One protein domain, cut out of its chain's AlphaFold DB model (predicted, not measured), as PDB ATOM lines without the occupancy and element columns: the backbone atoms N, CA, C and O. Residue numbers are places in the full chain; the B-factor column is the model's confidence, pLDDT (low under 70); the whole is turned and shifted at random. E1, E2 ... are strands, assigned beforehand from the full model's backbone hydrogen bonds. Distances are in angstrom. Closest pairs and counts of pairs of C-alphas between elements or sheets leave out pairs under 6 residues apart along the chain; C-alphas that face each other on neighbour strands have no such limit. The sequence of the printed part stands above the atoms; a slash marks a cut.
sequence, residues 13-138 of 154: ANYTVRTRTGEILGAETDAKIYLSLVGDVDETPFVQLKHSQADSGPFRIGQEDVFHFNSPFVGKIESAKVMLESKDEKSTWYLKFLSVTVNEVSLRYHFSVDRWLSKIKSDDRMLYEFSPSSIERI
ATOM      1  N   ALA A  13     -19.896   8.987  48.726       95.94
ATOM      2  CA  ALA A  13     -19.543  10.373  48.484       95.94
ATOM      3  C   ALA A  13     -19.870  10.778  47.044       95.94
ATOM      4  O   ALA A  13     -19.862   9.950  46.124       95.94
ATOM      5  N   ASN A  14     -20.177  12.058  46.865       97.56
ATOM      6  CA  ASN A  14     -20.389  12.691  45.579       97.56
ATOM      7  C   ASN A  14     -19.106  13.404  45.165       97.56
ATOM      8  O   ASN A  14     -18.616  14.313  45.841       97.56
ATOM      9  N   TYR A  15     -18.587  12.996  44.016       97.69
ATOM     10  CA  TYR A  15     -17.365  13.531  43.451       97.69
ATOM     11  C   TYR A  15     -17.702  14.460  42.295       97.69
ATOM     12  O   TYR A  15     -18.455  14.092  41.390       97.69
ATOM     13  N   THR A  16     -17.112  15.652  42.313       98.00
ATOM     14  CA  THR A  16     -17.123  16.581  41.180       98.00
ATOM     15  C   THR A  16     -15.745  16.584  40.544       98.00
ATOM     16  O   THR A  16     -14.770  17.001  41.169       98.00
ATOM     17  N   VAL A  17     -15.657  16.128  39.302       98.12
ATOM     18  CA  VAL A  17     -14.414  16.060  38.536       98.12
ATOM     19  C   VAL A  17     -14.369  17.215  37.561       98.12
ATOM     20  O   VAL A  17     -15.341  17.434  36.843       98.12
ATOM     21  N   ARG A  18     -13.238  17.917  37.496       97.94
ATOM     22  CA  ARG A  18     -12.962  18.874  36.423       97.94
ATOM     23  C   ARG A  18     -11.718  18.477  35.663       97.94
ATOM     24  O   ARG A  18     -10.703  18.184  36.290       97.94
ATOM     25  N   THR A  19     -11.773  18.521  34.344       98.00
ATOM     26  CA  THR A  19     -10.613  18.286  33.479       98.00
ATOM     27  C   THR A  19     -10.421  19.458  32.544       98.00
ATOM     28  O   THR A  19     -11.401  19.983  32.026       98.00
ATOM     29  N   ARG A  20      -9.170  19.829  32.273       97.69
ATOM     30  CA  ARG A  20      -8.825  20.797  31.229       97.69
ATOM     31  C   ARG A  20      -7.983  20.120  30.166       97.69
ATOM     32  O   ARG A  20      -6.864  19.689  30.447       97.69
ATOM     33  N   THR A  21      -8.496  20.078  28.948       97.62
ATOM     34  CA  THR A  21      -7.713  19.679  27.778       97.62
ATOM     35  C   THR A  21      -6.792  20.829  27.368       97.62
ATOM     36  O   THR A  21      -7.148  22.004  27.496       97.62
ATOM     37  N   GLY A  22      -5.584  20.506  26.908       96.69
ATOM     38  CA  GLY A  22      -4.627  21.501  26.422       96.69
ATOM     39  C   GLY A  22      -5.152  22.309  25.239       96.69
ATOM     40  O   GLY A  22      -6.038  21.877  24.509       96.69
ATOM     41  N   GLU A  23      -4.564  23.484  25.033       96.44
ATOM     42  CA  GLU A  23      -4.890  24.397  23.924       96.44
ATOM     43  C   GLU A  23      -3.981  24.180  22.700       96.44
ATOM     44  O   GLU A  23      -3.986  24.968  21.760       96.44
ATOM     45  N   ILE A  24      -3.183  23.109  22.707       94.19
ATOM     46  CA  ILE A  24      -2.324  22.728  21.584       94.19
ATOM     47  C   ILE A  24      -3.122  21.944  20.537       94.19
ATOM     48  O   ILE A  24      -4.023  21.174  20.872       94.19
ATOM     49  N   LEU A  25      -2.787  22.126  19.259       93.69
ATOM     50  CA  LEU A  25      -3.467  21.438  18.160       93.69
ATOM     51  C   LEU A  25      -3.394  19.911  18.338       93.69
ATOM     52  O   LEU A  25      -2.327  19.366  18.616       93.69
ATOM     53  N   GLY A  26      -4.533  19.231  18.180       92.44
ATOM     54  CA  GLY A  26      -4.643  17.781  18.377       92.44
ATOM     55  C   GLY A  26      -4.676  17.334  19.842       92.44
ATOM     56  O   GLY A  26      -4.578  16.142  20.101       92.44
ATOM     57  N   ALA A  27      -4.797  18.259  20.805       95.00
ATOM     58  CA  ALA A  27      -4.931  17.927  22.226       95.00
ATOM     59  C   ALA A  27      -6.209  17.152  22.562       95.00
ATOM     60  O   ALA A  27      -6.246  16.497  23.602       95.00
ATOM     61  N   GLU A  28      -7.251  17.287  21.742       94.19
ATOM     62  CA  GLU A  28      -8.555  16.670  21.964       94.19
ATOM     63  C   GLU A  28      -8.546  15.154  21.785       94.19
ATOM     64  O   GLU A  28      -7.617  14.583  21.220       94.19
ATOM     65  N   THR A  29      -9.597  14.496  22.272       91.94
ATOM     66  CA  THR A  29      -9.735  13.048  22.131       91.94
ATOM     67  C   THR A  29     -11.193  12.628  21.994       91.94
ATOM     68  O   THR A  29     -12.089  13.240  22.570       91.94
ATOM     69  N   ASP A  30     -11.418  11.556  21.245       88.75
ATOM     70  CA  ASP A  30     -12.682  10.825  21.143       88.75
ATOM     71  C   ASP A  30     -12.638   9.476  21.890       88.75
ATOM     72  O   ASP A  30     -13.630   8.738  21.928       88.75
ATOM     73  N   ALA A  31     -11.500   9.160  22.517       90.56
ATOM     74  CA  ALA A  31     -11.328   7.965  23.325       90.56
ATOM     75  C   ALA A  31     -12.271   7.962  24.533       90.56
ATOM     76  O   ALA A  31     -12.649   8.997  25.088       90.56
ATOM     77  N   LYS A  32     -12.614   6.763  25.012       92.19
ATOM     78  CA  LYS A  32     -13.339   6.633  26.275       92.19
ATOM     79  C   LYS A  32     -12.365   6.850  27.423       92.19
ATOM     80  O   LYS A  32     -11.403   6.098  27.575       92.19
ATOM     81  N   ILE A  33     -12.657   7.851  28.245       94.81
ATOM     82  CA  ILE A  33     -11.883   8.168  29.442       94.81
ATOM     83  C   ILE A  33     -12.577   7.574  30.663       94.81
ATOM     84  O   ILE A  33     -13.765   7.822  30.890       94.81
ATOM     85  N   TYR A  34     -11.836   6.804  31.453       96.12
ATOM     86  CA  TYR A  34     -12.289   6.286  32.740       96.12
ATOM     87  C   TYR A  34     -11.424   6.827  33.874       96.12
ATOM     88  O   TYR A  34     -10.227   7.049  33.704       96.12
ATOM     89  N   LEU A  35     -12.035   7.007  35.040       97.94
ATOM     90  CA  LEU A  35     -11.388   7.488  36.251       97.94
ATOM     91  C   LEU A  35     -11.632   6.509  37.400       97.94
ATOM     92  O   LEU A  35     -12.758   6.057  37.591       97.94
ATOM     93  N   SER A  36     -10.594   6.227  38.179       98.25
ATOM     94  CA  SER A  36     -10.686   5.638  39.515       98.25
ATOM     95  C   SER A  36      -9.929   6.530  40.506       98.25
ATOM     96  O   SER A  36      -8.899   7.110  40.162       98.25
ATOM     97  N   LEU A  37     -10.449   6.674  41.719       98.56
ATOM     98  CA  LEU A  37      -9.826   7.401  42.818       98.56
ATOM     99  C   LEU A  37      -9.380   6.399  43.873       98.56
ATOM    100  O   LEU A  37     -10.203   5.623  44.360       98.56
ATOM    101  N   VAL A  38      -8.105   6.460  44.243       98.19
ATOM    102  CA  VAL A  38      -7.533   5.679  45.339       98.19
ATOM    103  C   VAL A  38      -7.392   6.599  46.539       98.19
ATOM    104  O   VAL A  38      -6.796   7.674  46.433       98.19
ATOM    105  N   GLY A  39      -7.945   6.197  47.675       97.38
ATOM    106  CA  GLY A  39      -7.705   6.868  48.944       97.38
ATOM    107  C   GLY A  39      -7.276   5.896  50.035       97.38
ATOM    108  O   GLY A  39      -7.184   4.689  49.821       97.38
ATOM    109  N   ASP A  40      -7.018   6.445  51.215       96.12
ATOM    110  CA  ASP A  40      -6.522   5.710  52.384       96.12
ATOM    111  C   ASP A  40      -7.537   4.721  52.994       96.12
ATOM    112  O   ASP A  40      -7.161   3.859  53.791       96.12
ATOM    113  N   VAL A  41      -8.820   4.814  52.623       94.44
ATOM    114  CA  VAL A  41      -9.893   3.935  53.125       94.44
ATOM    115  C   VAL A  41     -10.386   2.942  52.067       94.44
ATOM    116  O   VAL A  41     -10.685   1.783  52.385       94.44
ATOM    117  N   ASP A  42     -10.521   3.382  50.815       95.06
ATOM    118  CA  ASP A  42     -11.048   2.552  49.728       95.06
ATOM    119  C   ASP A  42     -10.605   3.042  48.339       95.06
ATOM    120  O   ASP A  42      -9.937   4.063  48.199       95.06
ATOM    121  N   GLU A  43     -11.024   2.324  47.298       96.69
ATOM    122  CA  GLU A  43     -10.891   2.742  45.902       96.69
ATOM    123  C   GLU A  43     -12.271   2.763  45.223       96.69
ATOM    124  O   GLU A  43     -13.126   1.903  45.453       96.69
ATOM    125  N   THR A  44     -12.519   3.751  44.363       97.75
ATOM    126  CA  THR A  44     -13.734   3.749  43.538       97.75
ATOM    127  C   THR A  44     -13.602   2.747  42.386       97.75
ATOM    128  O   THR A  44     -12.523   2.630  41.819       97.75
ATOM    129  N   PRO A  45     -14.675   2.097  41.905       97.38
ATOM    130  CA  PRO A  45     -14.620   1.446  40.597       97.38
ATOM    131  C   PRO A  45     -14.290   2.460  39.489       97.38
ATOM    132  O   PRO A  45     -14.591   3.647  39.619       97.38
ATOM    133  N   PHE A  46     -13.747   1.982  38.366       97.00
ATOM    134  CA  PHE A  46     -13.567   2.822  37.181       97.00
ATOM    135  C   PHE A  46     -14.917   3.333  36.669       97.00
ATOM    136  O   PHE A  46     -15.787   2.555  36.271       97.00
ATOM    137  N   VAL A  47     -15.071   4.654  36.637       96.94
ATOM    138  CA  VAL A  47     -16.238   5.341  36.085       96.94
ATOM    139  C   VAL A  47     -15.876   6.007  34.765       96.94
ATOM    140  O   VAL A  47     -14.837   6.649  34.651       96.94
ATOM    141  N   GLN A  48     -16.727   5.865  33.753       96.06
ATOM    142  CA  GLN A  48     -16.520   6.525  32.464       96.06
ATOM    143  C   GLN A  48     -16.949   7.997  32.542       96.06
ATOM    144  O   GLN A  48     -18.080   8.290  32.939       96.06
ATOM    145  N   LEU A  49     -16.093   8.910  32.090       95.62
ATOM    146  CA  LEU A  49     -16.361  10.345  31.992       95.62
ATOM    147  C   LEU A  49     -16.993  10.665  30.627       95.62
ATOM    148  O   LEU A  49     -16.299  10.914  29.647       95.62
ATOM    149  N   LYS A  50     -18.325  10.575  30.537       87.00
ATOM    150  CA  LYS A  50     -19.073  10.625  29.257       87.00
ATOM    151  C   LYS A  50     -20.019  11.814  29.104       87.00
ATOM    152  O   LYS A  50     -20.202  12.297  27.994       87.00
ATOM    153  N   HIS A  51     -20.606  12.288  30.198       83.25
ATOM    154  CA  HIS A  51     -21.564  13.395  30.186       83.25
ATOM    155  C   HIS A  51     -20.955  14.582  30.926       83.25
ATOM    156  O   HIS A  51     -21.133  14.724  32.136       83.25
ATOM    157  N   SER A  52     -20.171  15.379  30.197       82.38
ATOM    158  CA  SER A  52     -19.731  16.686  30.685       82.38
ATOM    159  C   SER A  52     -20.921  17.646  30.706       82.38
ATOM    160  O   SER A  52     -21.876  17.471  29.953       82.38
ATOM    161  N   GLN A  53     -20.856  18.670  31.551       80.75
ATOM    162  CA  GLN A  53     -21.815  19.778  31.541       80.75
ATOM    163  C   GLN A  53     -21.683  20.706  30.317       80.75
ATOM    164  O   GLN A  53     -22.485  21.623  30.179       80.75
ATOM    165  N   ALA A  54     -20.685  20.505  29.453       76.69
ATOM    166  CA  ALA A  54     -20.501  21.275  28.227       76.69
ATOM    167  C   ALA A  54     -21.324  20.723  27.045       76.69
ATOM    168  O   ALA A  54     -21.380  19.510  26.828       76.69
ATOM    169  N   ASP A  55     -21.882  21.620  26.225       71.12
ATOM    170  CA  ASP A  55     -22.770  21.275  25.101       71.12
ATOM    171  C   ASP A  55     -22.042  20.651  23.883       71.12
ATOM    172  O   ASP A  55     -22.667  20.004  23.046       71.12
ATOM    173  N   SER A  56     -20.715  20.805  23.773       78.81
ATOM    174  CA  SER A  56     -19.878  20.359  22.636       78.81
ATOM    175  C   SER A  56     -19.378  18.905  22.719       78.81
ATOM    176  O   SER A  56     -18.589  18.452  21.875       78.81
ATOM    177  N   GLY A  57     -19.812  18.160  23.740       86.19
ATOM    178  CA  GLY A  57     -19.196  16.892  24.134       86.19
ATOM    179  C   GLY A  57     -17.849  17.100  24.846       86.19
ATOM    180  O   GLY A  57     -17.278  18.189  24.778       86.19
ATOM    181  N   PRO A  58     -17.346  16.087  25.572       92.62
ATOM    182  CA  PRO A  58     -16.174  16.254  26.424       92.62
ATOM    183  C   PRO A  58     -14.852  16.266  25.645       92.62
ATOM    184  O   PRO A  58     -14.763  15.776  24.523       92.62
ATOM    185  N   PHE A  59     -13.811  16.773  26.303       95.06
ATOM    186  CA  PHE A  59     -12.401  16.669  25.929       95.06
ATOM    187  C   PHE A  59     -11.994  17.369  24.628       95.06
ATOM    188  O   PHE A  59     -11.027  16.959  23.987       95.06
ATOM    189  N   ARG A  60     -12.666  18.465  24.253       95.19
ATOM    190  CA  ARG A  60     -12.236  19.307  23.121       95.19
ATOM    191  C   ARG A  60     -11.018  20.151  23.462       95.19
ATOM    192  O   ARG A  60     -10.739  20.420  24.630       95.19
ATOM    193  N   ILE A  61     -10.300  20.585  22.431       96.19
ATOM    194  CA  ILE A  61      -9.129  21.455  22.557       96.19
ATOM    195  C   ILE A  61      -9.468  22.699  23.391       96.19
ATOM    196  O   ILE A  61     -10.448  23.394  23.132       96.19
ATOM    197  N   GLY A  62      -8.676  22.956  24.432       95.50
ATOM    198  CA  GLY A  62      -8.883  24.084  25.339       95.50
ATOM    199  C   GLY A  62     -10.191  24.057  26.135       95.50
ATOM    200  O   GLY A  62     -10.552  25.076  26.718       95.50
ATOM    201  N   GLN A  63     -10.920  22.942  26.178       95.25
ATOM    202  CA  GLN A  63     -12.174  22.839  26.921       95.25
ATOM    203  C   GLN A  63     -11.920  22.468  28.384       95.25
ATOM    204  O   GLN A  63     -11.052  21.647  28.696       95.25
ATOM    205  N   GLU A  64     -12.681  23.095  29.287       96.50
ATOM    206  CA  GLU A  64     -12.862  22.596  30.651       96.50
ATOM    207  C   GLU A  64     -14.173  21.810  30.719       96.50
ATOM    208  O   GLU A  64     -15.220  22.304  30.308       96.50
ATOM    209  N   ASP A  65     -14.099  20.595  31.245       97.06
ATOM    210  CA  ASP A  65     -15.229  19.688  31.399       97.06
ATOM    211  C   ASP A  65     -15.496  19.410  32.868       97.06
ATOM    212  O   ASP A  65     -14.558  19.271  33.654       97.06
ATOM    213  N   VAL A  66     -16.775  19.289  33.227       97.06
ATOM    214  CA  VAL A  66     -17.209  18.994  34.595       97.06
ATOM    215  C   VAL A  66     -18.089  17.753  34.601       97.06
ATOM    216  O   VAL A  66     -19.106  17.702  33.912       97.06
ATOM    217  N   PHE A  67     -17.722  16.773  35.423       97.12
ATOM    218  CA  PHE A  67     -18.439  15.513  35.593       97.12
ATOM    219  C   PHE A  67     -18.813  15.300  37.056       97.12
ATOM    220  O   PHE A  67     -18.111  15.747  37.963       97.12
ATOM    221  N   HIS A  68     -19.896  14.562  37.283       96.69
ATOM    222  CA  HIS A  68     -20.362  14.211  38.619       96.69
ATOM    223  C   HIS A  68     -20.592  12.709  38.699       96.69
ATOM    224  O   HIS A  68     -21.164  12.120  37.779       96.69
ATOM    225  N   PHE A  69     -20.171  12.083  39.795       96.94
ATOM    226  CA  PHE A  69     -20.500  10.688  40.060       96.94
ATOM    227  C   PHE A  69     -20.577  10.401  41.560       96.94
ATOM    228  O   PHE A  69     -19.928  11.056  42.375       96.94
ATOM    229  N   ASN A  70     -21.381   9.401  41.918       96.81
ATOM    230  CA  ASN A  70     -21.483   8.884  43.278       96.81
ATOM    231  C   ASN A  70     -20.725   7.558  43.381       96.81
ATOM    232  O   ASN A  70     -20.856   6.696  42.511       96.81
ATOM    233  N   SER A  71     -19.951   7.386  44.447       96.75
ATOM    234  CA  SER A  71     -19.124   6.196  44.668       96.75
ATOM    235  C   SER A  71     -18.893   5.974  46.166       96.75
ATOM    236  O   SER A  71     -19.281   6.841  46.955       96.75
ATOM    237  N   PRO A  72     -18.300   4.851  46.611       95.69
ATOM    238  CA  PRO A  72     -17.820   4.736  47.983       95.69
ATOM    239  C   PRO A  72     -16.918   5.916  48.366       95.69
ATOM    240  O   PRO A  72     -16.182   6.460  47.537       95.69
ATOM    241  N   PHE A  73     -17.015   6.346  49.619       95.88
ATOM    242  CA  PHE A  73     -16.101   7.326  50.184       95.88
ATOM    243  C   PHE A  73     -14.721   6.683  50.333       95.88
ATOM    244  O   PHE A  73     -14.577   5.693  51.044       95.88
ATOM    245  N   VAL A  74     -13.721   7.247  49.656       96.75
ATOM    246  CA  VAL A  74     -12.358   6.689  49.628       96.75
ATOM    247  C   VAL A  74     -11.449   7.233  50.728       96.75
ATOM    248  O   VAL A  74     -10.303   6.813  50.828       96.75
ATOM    249  N   GLY A  75     -11.943   8.150  51.565       95.62
ATOM    250  CA  GLY A  75     -11.111   8.854  52.536       95.62
ATOM    251  C   GLY A  75     -10.308   9.983  51.890       95.62
ATOM    252  O   GLY A  75     -10.814  10.710  51.028       95.62
ATOM    253  N   LYS A  76      -9.062  10.166  52.328       96.44
ATOM    254  CA  LYS A  76      -8.132  11.118  51.721       96.44
ATOM    255  C   LYS A  76      -7.625  10.533  50.405       96.44
ATOM    256  O   LYS A  76      -6.960   9.507  50.410       96.44
ATOM    257  N   ILE A  77      -7.894  11.214  49.291       98.38
ATOM    258  CA  ILE A  77      -7.406  10.781  47.973       98.38
ATOM    259  C   ILE A  77      -5.872  10.846  47.944       98.38
ATOM    260  O   ILE A  77      -5.284  11.906  48.182       98.38
ATOM    261  N   GLU A  78      -5.245   9.715  47.628       98.19
ATOM    262  CA  GLU A  78      -3.797   9.548  47.479       98.19
ATOM    263  C   GLU A  78      -3.378   9.545  46.006       98.19
ATOM    264  O   GLU A  78      -2.299  10.042  45.670       98.19
ATOM    265  N   SER A  79      -4.246   9.057  45.113       98.12
ATOM    266  CA  SER A  79      -4.016   9.106  43.672       98.12
ATOM    267  C   SER A  79      -5.305   9.084  42.841       98.12
ATOM    268  O   SER A  79      -6.381   8.681  43.289       98.12
ATOM    269  N   ALA A  80      -5.185   9.542  41.596       98.38
ATOM    270  CA  ALA A  80      -6.200   9.425  40.561       98.38
ATOM    271  C   ALA A  80      -5.654   8.597  39.394       98.38
ATOM    272  O   ALA A  80      -4.625   8.927  38.804       98.38
ATOM    273  N   LYS A  81      -6.380   7.538  39.048       97.56
ATOM    274  CA  LYS A  81      -6.098   6.626  37.943       97.56
ATOM    275  C   LYS A  81      -6.953   6.993  36.736       97.56
ATOM    276  O   LYS A  81      -8.173   6.858  36.782       97.56
ATOM    277  N   VAL A  82      -6.326   7.427  35.653       96.69
ATOM    278  CA  VAL A  82      -6.967   7.768  34.379       96.69
ATOM    279  C   VAL A  82      -6.673   6.670  33.369       96.69
ATOM    280  O   VAL A  82      -5.512   6.387  33.081       96.69
ATOM    281  N   MET A  83      -7.720   6.065  32.817       93.94
ATOM    282  CA  MET A  83      -7.609   5.027  31.800       93.94
ATOM    283  C   MET A  83      -8.169   5.512  30.465       93.94
ATOM    284  O   MET A  83      -9.290   6.017  30.408       93.94
ATOM    285  N   LEU A  84      -7.395   5.318  29.399       91.44
ATOM    286  CA  LEU A  84      -7.808   5.566  28.022       91.44
ATOM    287  C   LEU A  84      -8.137   4.233  27.348       91.44
ATOM    288  O   LEU A  84      -7.317   3.313  27.346       91.44
ATOM    289  N   GLU A  85      -9.324   4.150  26.750       87.69
ATOM    290  CA  GLU A  85      -9.760   3.019  25.926       87.69
ATOM    291  C   GLU A  85     -10.199   3.537  24.550       87.69
ATOM    292  O   GLU A  85     -11.165   4.298  24.428       87.69
ATOM    293  N   SER A  86      -9.492   3.113  23.505       81.50
ATOM    294  CA  SER A  86      -9.822   3.420  22.113       81.50
ATOM    295  C   SER A  86      -9.563   2.216  21.213       81.50
ATOM    296  O   SER A  86      -8.700   1.378  21.497       81.50
ATOM    297  N   LYS A  87     -10.323   2.145  20.116       74.25
ATOM    298  CA  LYS A  87     -10.115   1.162  19.047       74.25
ATOM    299  C   LYS A  87      -8.911   1.520  18.174       74.25
ATOM    300  O   LYS A  87      -8.295   0.618  17.619       74.25
ATOM    301  N   ASP A  88      -8.559   2.800  18.103       73.31
ATOM    302  CA  ASP A  88      -7.509   3.287  17.217       73.31
ATOM    303  C   ASP A  88      -6.157   3.341  17.934       73.31
ATOM    304  O   ASP A  88      -6.030   3.845  19.051       73.31
ATOM    305  N   GLU A  89      -5.105   2.865  17.264       66.56
ATOM    306  CA  GLU A  89      -3.733   2.836  17.800       66.56
ATOM    307  C   GLU A  89      -3.126   4.230  18.043       66.56
ATOM    308  O   GLU A  89      -2.042   4.340  18.613       66.56
ATOM    309  N   LYS A  90      -3.794   5.299  17.591       69.06
ATOM    310  CA  LYS A  90      -3.286   6.678  17.623       69.06
ATOM    311  C   LYS A  90      -4.073   7.612  18.537       69.06
ATOM    312  O   LYS A  90      -3.821   8.812  18.500       69.06
ATOM    313  N   SER A  91      -5.005   7.109  19.345       81.69
ATOM    314  CA  SER A  91      -5.731   7.992  20.261       81.69
ATOM    315  C   SER A  91      -4.789   8.545  21.328       81.69
ATOM    316  O   SER A  91      -4.195   7.807  22.123       81.69
ATOM    317  N   THR A  92      -4.663   9.867  21.325       90.75
ATOM    318  CA  THR A  92      -3.940  10.647  22.320       90.75
ATOM    319  C   THR A  92      -4.882  11.658  22.960       90.75
ATOM    320  O   THR A  92      -5.958  11.945  22.440       90.75
ATOM    321  N   TRP A  93      -4.495  12.167  24.122       94.88
ATOM    322  CA  TRP A  93      -5.178  13.248  24.813       94.88
ATOM    323  C   TRP A  93      -4.141  14.082  25.548       94.88
ATOM    324  O   TRP A  93      -3.360  13.543  26.333       94.88
ATOM    325  N   TYR A  94      -4.105  15.389  25.307       96.44
ATOM    326  CA  TYR A  94      -3.271  16.273  26.114       96.44
ATOM    327  C   TYR A  94      -4.084  16.792  27.296       96.44
ATOM    328  O   TYR A  94      -4.895  17.715  27.164       96.44
ATOM    329  N   LEU A  95      -3.847  16.203  28.467       97.44
ATOM    330  CA  LEU A  95      -4.489  16.603  29.711       97.44
ATOM    331  C   LEU A  95      -3.624  17.654  30.407       97.44
ATOM    332  O   LEU A  95      -2.519  17.359  30.860       97.44
ATOM    333  N   LYS A  96      -4.142  18.880  30.524       97.44
ATOM    334  CA  LYS A  96      -3.467  19.975  31.231       97.44
ATOM    335  C   LYS A  96      -3.569  19.783  32.742       97.44
ATOM    336  O   LYS A  96      -2.557  19.727  33.437       97.44
ATOM    337  N   PHE A  97      -4.787  19.623  33.254       97.75
ATOM    338  CA  PHE A  97      -5.014  19.303  34.663       97.75
ATOM    339  C   PHE A  97      -6.305  18.517  34.881       97.75
ATOM    340  O   PHE A  97      -7.247  18.589  34.088       97.75
ATOM    341  N   LEU A  98      -6.351  17.828  36.017       97.50
ATOM    342  CA  LEU A  98      -7.533  17.204  36.600       97.50
ATOM    343  C   LEU A  98      -7.718  17.768  38.015       97.50
ATOM    344  O   LEU A  98      -6.746  17.986  38.731       97.50
ATOM    345  N   SER A  99      -8.955  17.986  38.447       98.19
ATOM    346  CA  SER A  99      -9.265  18.221  39.855       98.19
ATOM    347  C   SER A  99     -10.471  17.406  40.289       98.19
ATOM    348  O   SER A  99     -11.379  17.150  39.497       98.19
ATOM    349  N   VAL A 100     -10.473  16.989  41.549       98.50
ATOM    350  CA  VAL A 100     -11.523  16.156  42.134       98.50
ATOM    351  C   VAL A 100     -11.971  16.800  43.429       98.50
ATOM    352  O   VAL A 100     -11.181  16.956  44.354       98.50
ATOM    353  N   THR A 101     -13.239  17.186  43.495       98.19
ATOM    354  CA  THR A 101     -13.872  17.675  44.719       98.19
ATOM    355  C   THR A 101     -14.671  16.552  45.358       98.19
ATOM    356  O   THR A 101     -15.530  15.978  44.695       98.19
ATOM    357  N   VAL A 102     -14.412  16.267  46.631       97.31
ATOM    358  CA  VAL A 102     -15.248  15.397  47.465       97.31
ATOM    359  C   VAL A 102     -16.243  16.293  48.193       97.31
ATOM    360  O   VAL A 102     -15.862  17.049  49.092       97.31
ATOM    361  N   ASN A 103     -17.503  16.263  47.766       94.69
ATOM    362  CA  ASN A 103     -18.494  17.264  48.160       94.69
ATOM    363  C   ASN A 103     -18.843  17.185  49.658       94.69
ATOM    364  O   ASN A 103     -19.058  18.213  50.288       94.69
ATOM    365  N   GLU A 104     -18.836  15.990  50.251       92.69
ATOM    366  CA  GLU A 104     -19.208  15.739  51.652       92.69
ATOM    367  C   GLU A 104     -18.220  16.339  52.659       92.69
ATOM    368  O   GLU A 104     -18.598  16.671  53.780       92.69
ATOM    369  N   VAL A 105     -16.955  16.490  52.262       93.38
ATOM    370  CA  VAL A 105     -15.888  17.069  53.101       93.38
ATOM    371  C   VAL A 105     -15.389  18.414  52.571       93.38
ATOM    372  O   VAL A 105     -14.489  19.019  53.157       93.38
ATOM    373  N   SER A 106     -15.967  18.884  51.463       94.50
ATOM    374  CA  SER A 106     -15.590  20.111  50.761       94.50
ATOM    375  C   SER A 106     -14.078  20.238  50.550       94.50
ATOM    376  O   SER A 106     -13.493  21.299  50.772       94.50
ATOM    377  N   LEU A 107     -13.424  19.146  50.152       96.38
ATOM    378  CA  LEU A 107     -12.008  19.133  49.790       96.38
ATOM    379  C   LEU A 107     -11.875  18.963  48.286       96.38
ATOM    380  O   LEU A 107     -12.529  18.099  47.705       96.38
ATOM    381  N   ARG A 108     -10.996  19.751  47.669       98.00
ATOM    382  CA  ARG A 108     -10.595  19.576  46.279       98.00
ATOM    383  C   ARG A 108      -9.126  19.224  46.180       98.00
ATOM    384  O   ARG A 108      -8.275  19.889  46.754       98.00
ATOM    385  N   TYR A 109      -8.867  18.183  45.412       98.38
ATOM    386  CA  TYR A 109      -7.555  17.667  45.075       98.38
ATOM    387  C   TYR A 109      -7.232  18.119  43.659       98.38
ATOM    388  O   TYR A 109      -8.035  17.903  42.749       98.38
ATOM    389  N   HIS A 110      -6.082  18.752  43.475       98.31
ATOM    390  CA  HIS A 110      -5.590  19.179  42.169       98.31
ATOM    391  C   HIS A 110      -4.501  18.228  41.699       98.31
ATOM    392  O   HIS A 110      -3.651  17.830  42.488       98.31
ATOM    393  N   PHE A 111      -4.513  17.895  40.415       98.00
ATOM    394  CA  PHE A 111      -3.540  17.036  39.755       98.00
ATOM    395  C   PHE A 111      -2.983  17.799  38.550       98.00
ATOM    396  O   PHE A 111      -3.670  17.989  37.542       98.00
ATOM    397  N   SER A 112      -1.741  18.268  38.671       94.56
ATOM    398  CA  SER A 112      -1.019  18.922  37.575       94.56
ATOM    399  C   SER A 112      -0.459  17.845  36.647       94.56
ATOM    400  O   SER A 112       0.451  17.121  37.044       94.56
ATOM    401  N   VAL A 113      -1.027  17.706  35.446       95.50
ATOM    402  CA  VAL A 113      -0.689  16.613  34.516       95.50
ATOM    403  C   VAL A 113       0.230  17.103  33.399       95.50
ATOM    404  O   VAL A 113       1.306  16.541  33.218       95.50
ATOM    405  N   ASP A 114      -0.201  18.144  32.683       95.88
ATOM    406  CA  ASP A 114       0.516  18.868  31.621       95.88
ATOM    407  C   ASP A 114       1.311  17.985  30.637       95.88
ATOM    408  O   ASP A 114       2.472  18.245  30.317       95.88
ATOM    409  N   ARG A 115       0.697  16.893  30.159       95.31
ATOM    410  CA  ARG A 115       1.352  15.944  29.243       95.31
ATOM    411  C   ARG A 115       0.373  15.190  28.346       95.31
ATOM    412  O   ARG A 115      -0.823  15.105  28.624       95.31
ATOM    413  N   TRP A 116       0.918  14.572  27.299       94.00
ATOM    414  CA  TRP A 116       0.193  13.628  26.453       94.00
ATOM    415  C   TRP A 116      -0.062  12.304  27.180       94.00
ATOM    416  O   TRP A 116       0.854  11.705  27.746       94.00
ATOM    417  N   LEU A 117      -1.305  11.841  27.111       92.75
ATOM    418  CA  LEU A 117      -1.743  10.495  27.456       92.75
ATOM    419  C   LEU A 117      -2.043   9.776  26.140       92.75
ATOM    420  O   LEU A 117      -2.816  10.285  25.334       92.75
ATOM    421  N   SER A 118      -1.408   8.642  25.875       86.19
ATOM    422  CA  SER A 118      -1.471   7.979  24.571       86.19
ATOM    423  C   SER A 118      -1.489   6.468  24.713       86.19
ATOM    424  O   SER A 118      -0.846   5.921  25.603       86.19
ATOM    425  N   LYS A 119      -2.188   5.779  23.804       70.56
ATOM    426  CA  LYS A 119      -2.062   4.323  23.661       70.56
ATOM    427  C   LYS A 119      -0.640   3.989  23.182       70.56
ATOM    428  O   LYS A 119      -0.207   4.496  22.150       70.56
ATOM    429  N   ILE A 120       0.101   3.147  23.909       61.41
ATOM    430  CA  ILE A 120       1.316   2.509  23.367       61.41
ATOM    431  C   ILE A 120       0.879   1.202  22.700       61.41
ATOM    432  O   ILE A 120       0.039   0.486  23.236       61.41
ATOM    433  N   LYS A 121       1.461   0.904  21.531       56.31
ATOM    434  CA  LYS A 121       1.103  -0.165  20.574       56.31
ATOM    435  C   LYS A 121       0.910  -1.596  21.115       56.31
ATOM    436  O   LYS A 121       0.547  -2.466  20.336       56.31
ATOM    437  N   SER A 122       1.165  -1.871  22.389       58.41
ATOM    438  CA  SER A 122       1.126  -3.222  22.962       58.41
ATOM    439  C   SER A 122       0.034  -3.454  24.009       58.41
ATOM    440  O   SER A 122      -0.094  -4.586  24.462       58.41
ATOM    441  N   ASP A 123      -0.721  -2.428  24.417       58.94
ATOM    442  CA  ASP A 123      -1.788  -2.569  25.417       58.94
ATOM    443  C   ASP A 123      -3.083  -1.925  24.915       58.94
ATOM    444  O   ASP A 123      -3.081  -0.795  24.419       58.94
ATOM    445  N   ASP A 124      -4.198  -2.645  25.040       63.19
ATOM    446  CA  ASP A 124      -5.525  -2.153  24.675       63.19
ATOM    447  C   ASP A 124      -6.048  -1.075  25.623       63.19
ATOM    448  O   ASP A 124      -6.966  -0.330  25.266       63.19
ATOM    449  N   ARG A 125      -5.437  -0.954  26.806       65.56
ATOM    450  CA  ARG A 125      -5.780   0.037  27.821       65.56
ATOM    451  C   ARG A 125      -4.530   0.727  28.322       65.56
ATOM    452  O   ARG A 125      -3.546   0.094  28.667       65.56
ATOM    453  N   MET A 126      -4.596   2.046  28.420       84.69
ATOM    454  CA  MET A 126      -3.500   2.838  28.965       84.69
ATOM    455  C   MET A 126      -3.921   3.464  30.276       84.69
ATOM    456  O   MET A 126      -4.822   4.299  30.292       84.69
ATOM    457  N   LEU A 127      -3.291   3.021  31.363       90.19
ATOM    458  CA  LEU A 127      -3.565   3.459  32.725       90.19
ATOM    459  C   LEU A 127      -2.459   4.399  33.203       90.19
ATOM    460  O   LEU A 127      -1.292   4.024  33.273       90.19
ATOM    461  N   TYR A 128      -2.847   5.607  33.585       94.19
ATOM    462  CA  TYR A 128      -1.969   6.598  34.187       94.19
ATOM    463  C   TYR A 128      -2.417   6.889  35.608       94.19
ATOM    464  O   TYR A 128      -3.601   7.096  35.847       94.19
ATOM    465  N   GLU A 129      -1.475   6.950  36.539       96.00
ATOM    466  CA  GLU A 129      -1.746   7.280  37.933       96.00
ATOM    467  C   GLU A 129      -1.050   8.588  38.307       96.00
ATOM    468  O   GLU A 129       0.121   8.800  37.979       96.00
ATOM    469  N   PHE A 130      -1.791   9.481  38.959       96.88
ATOM    470  CA  PHE A 130      -1.326  10.805  39.352       96.88
ATOM    471  C   PHE A 130      -1.546  11.013  40.843       96.88
ATOM    472  O   PHE A 130      -2.656  10.816  41.333       96.88
ATOM    473  N   SER A 131      -0.521  11.477  41.551       97.44
ATOM    474  CA  SER A 131      -0.672  11.970  42.921       97.44
ATOM    475  C   SER A 131      -1.159  13.426  42.922       97.44
ATOM    476  O   SER A 131      -0.819  14.182  42.005       97.44
ATOM    477  N   PRO A 132      -1.936  13.855  43.932       97.44
ATOM    478  CA  PRO A 132      -2.348  15.247  44.062       97.44
ATOM    479  C   PRO A 132      -1.139  16.187  44.171       97.44
ATOM    480  O   PRO A 132      -0.251  15.971  44.993       97.44
ATOM    481  N   SER A 133      -1.128  17.264  43.388       97.12
ATOM    482  CA  SER A 133      -0.142  18.346  43.491       97.12
ATOM    483  C   SER A 133      -0.485  19.342  44.599       97.12
ATOM    484  O   SER A 133       0.401  19.971  45.172       97.12
ATOM    485  N   SER A 134      -1.771  19.497  44.924       96.25
ATOM    486  CA  SER A 134      -2.230  20.294  46.066       96.25
ATOM    487  C   SER A 134      -3.646  19.905  46.493       96.25
ATOM    488  O   SER A 134      -4.381  19.252  45.748       96.25
ATOM    489  N   ILE A 135      -4.023  20.297  47.712       96.06
ATOM    490  CA  ILE A 135      -5.348  20.057  48.291       96.06
ATOM    491  C   ILE A 135      -5.867  21.383  48.854       96.06
ATOM    492  O   ILE A 135      -5.165  22.045  49.618       96.06
ATOM    493  N   GLU A 136      -7.094  21.763  48.507       94.06
ATOM    494  CA  GLU A 136      -7.767  22.969  49.000       94.06
ATOM    495  C   GLU A 136      -9.082  22.627  49.713       94.06
ATOM    496  O   GLU A 136      -9.815  21.725  49.307       94.06
ATOM    497  N   ARG A 137      -9.414  23.368  50.778       92.75
ATOM    498  CA  ARG A 137     -10.751  23.336  51.388       92.75
ATOM    499  C   ARG A 137     -11.639  24.354  50.678       92.75
ATOM    500  O   ARG A 137     -11.316  25.539  50.654       92.75
ATOM    501  N   ILE A 138     -12.773  23.907  50.151       89.31
ATOM    502  CA  ILE A 138     -13.787  24.773  49.557       89.31
ATOM    503  C   ILE A 138     -14.737  25.228  50.663       89.31
ATOM    504  O   ILE A 138     -15.412  24.424  51.302       89.31
TER     505      ILE A 138
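Overview. This is residues 13 to 138 of the 154 residues of the protein "Lipoxygenasey domain-containing protein" of Echinococcus granulosus (UniProt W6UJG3). Two antiparallel sheets stand face to face as a sandwich, with a twisted sheet of five strands, E3, E1, E5, E6 and E8, on one side and a smaller sheet of three, E2, E4 and E7, on the other. The two layers are splayed rather than flat on each other: their best planes are 35 degrees apart, and the strands of one cross those of the other at 46 degrees. The printed part has 126 residues, with no named helix and eight named strands, E1 to E8 in chain order; the class is all strand. The whole is compact and rounded, with a radius of gyration of the C-alphas of 13.9 A and spans of 38 by 30 by 24 A.

Along the chain. In the larger sheet, E3 is residues 64 to 72, 25.4 A long, and E1 is residues 13 to 21, 25.6 A, beginning at C-alpha 13 (-19.543, 10.373, 48.484). E5, residues 92 to 102, measures 28.0 A and bends by 67 degrees at residue 96. E6, residues 107 to 118, measures 29.5 A and bends by 77 degrees at residue 115. E8, residues 134 to 137, ends at C-alpha 137 (-10.751, 23.336, 51.388). In the smaller sheet, E2 is residues 32 to 39, E4 residues 77 to 85 and E7 residues 125 to 130.

Arrangement. In the larger sheet E3 and E8 are the edge strands. Between the neighbour strands E1 and E3, N 17 and O 67 are within hydrogen-bond range at 2.8 A, and between the neighbour strands E1 and E5, N 18 and O 99 are within hydrogen-bond range at 2.8 A. E5 and E6 form a hairpin, with N 100 and O 109 at 2.9 A; E6 and E8 have N 108 and O 136 at 2.8 A. In the smaller sheet E4 is the inner strand: N 34 and O 83 to E2 are 2.9 A apart, N 82 and O 128 to E7 2.8 A. Between the sheets, the closest C-alphas of E6 and E7 are those of Phe 111 and Phe 130, 6.6 A apart. E4 and E5 are near each other, with 9 pairs of C-alphas within 10 A. E2 and E5 are apart.

Size, cuts and confidence. The two C-alphas farthest apart are those of Ser 122 and Ile 138, 41.4 A. The printed part has no cut. E2 to E3 is the long link, 24 residues, in which residues 47 to 48 pair antiparallel with residues 34 to 35 of E2. The mean pLDDT of the printed part is 91.8; residues 89 to 90 and 120 to 125 are under 70.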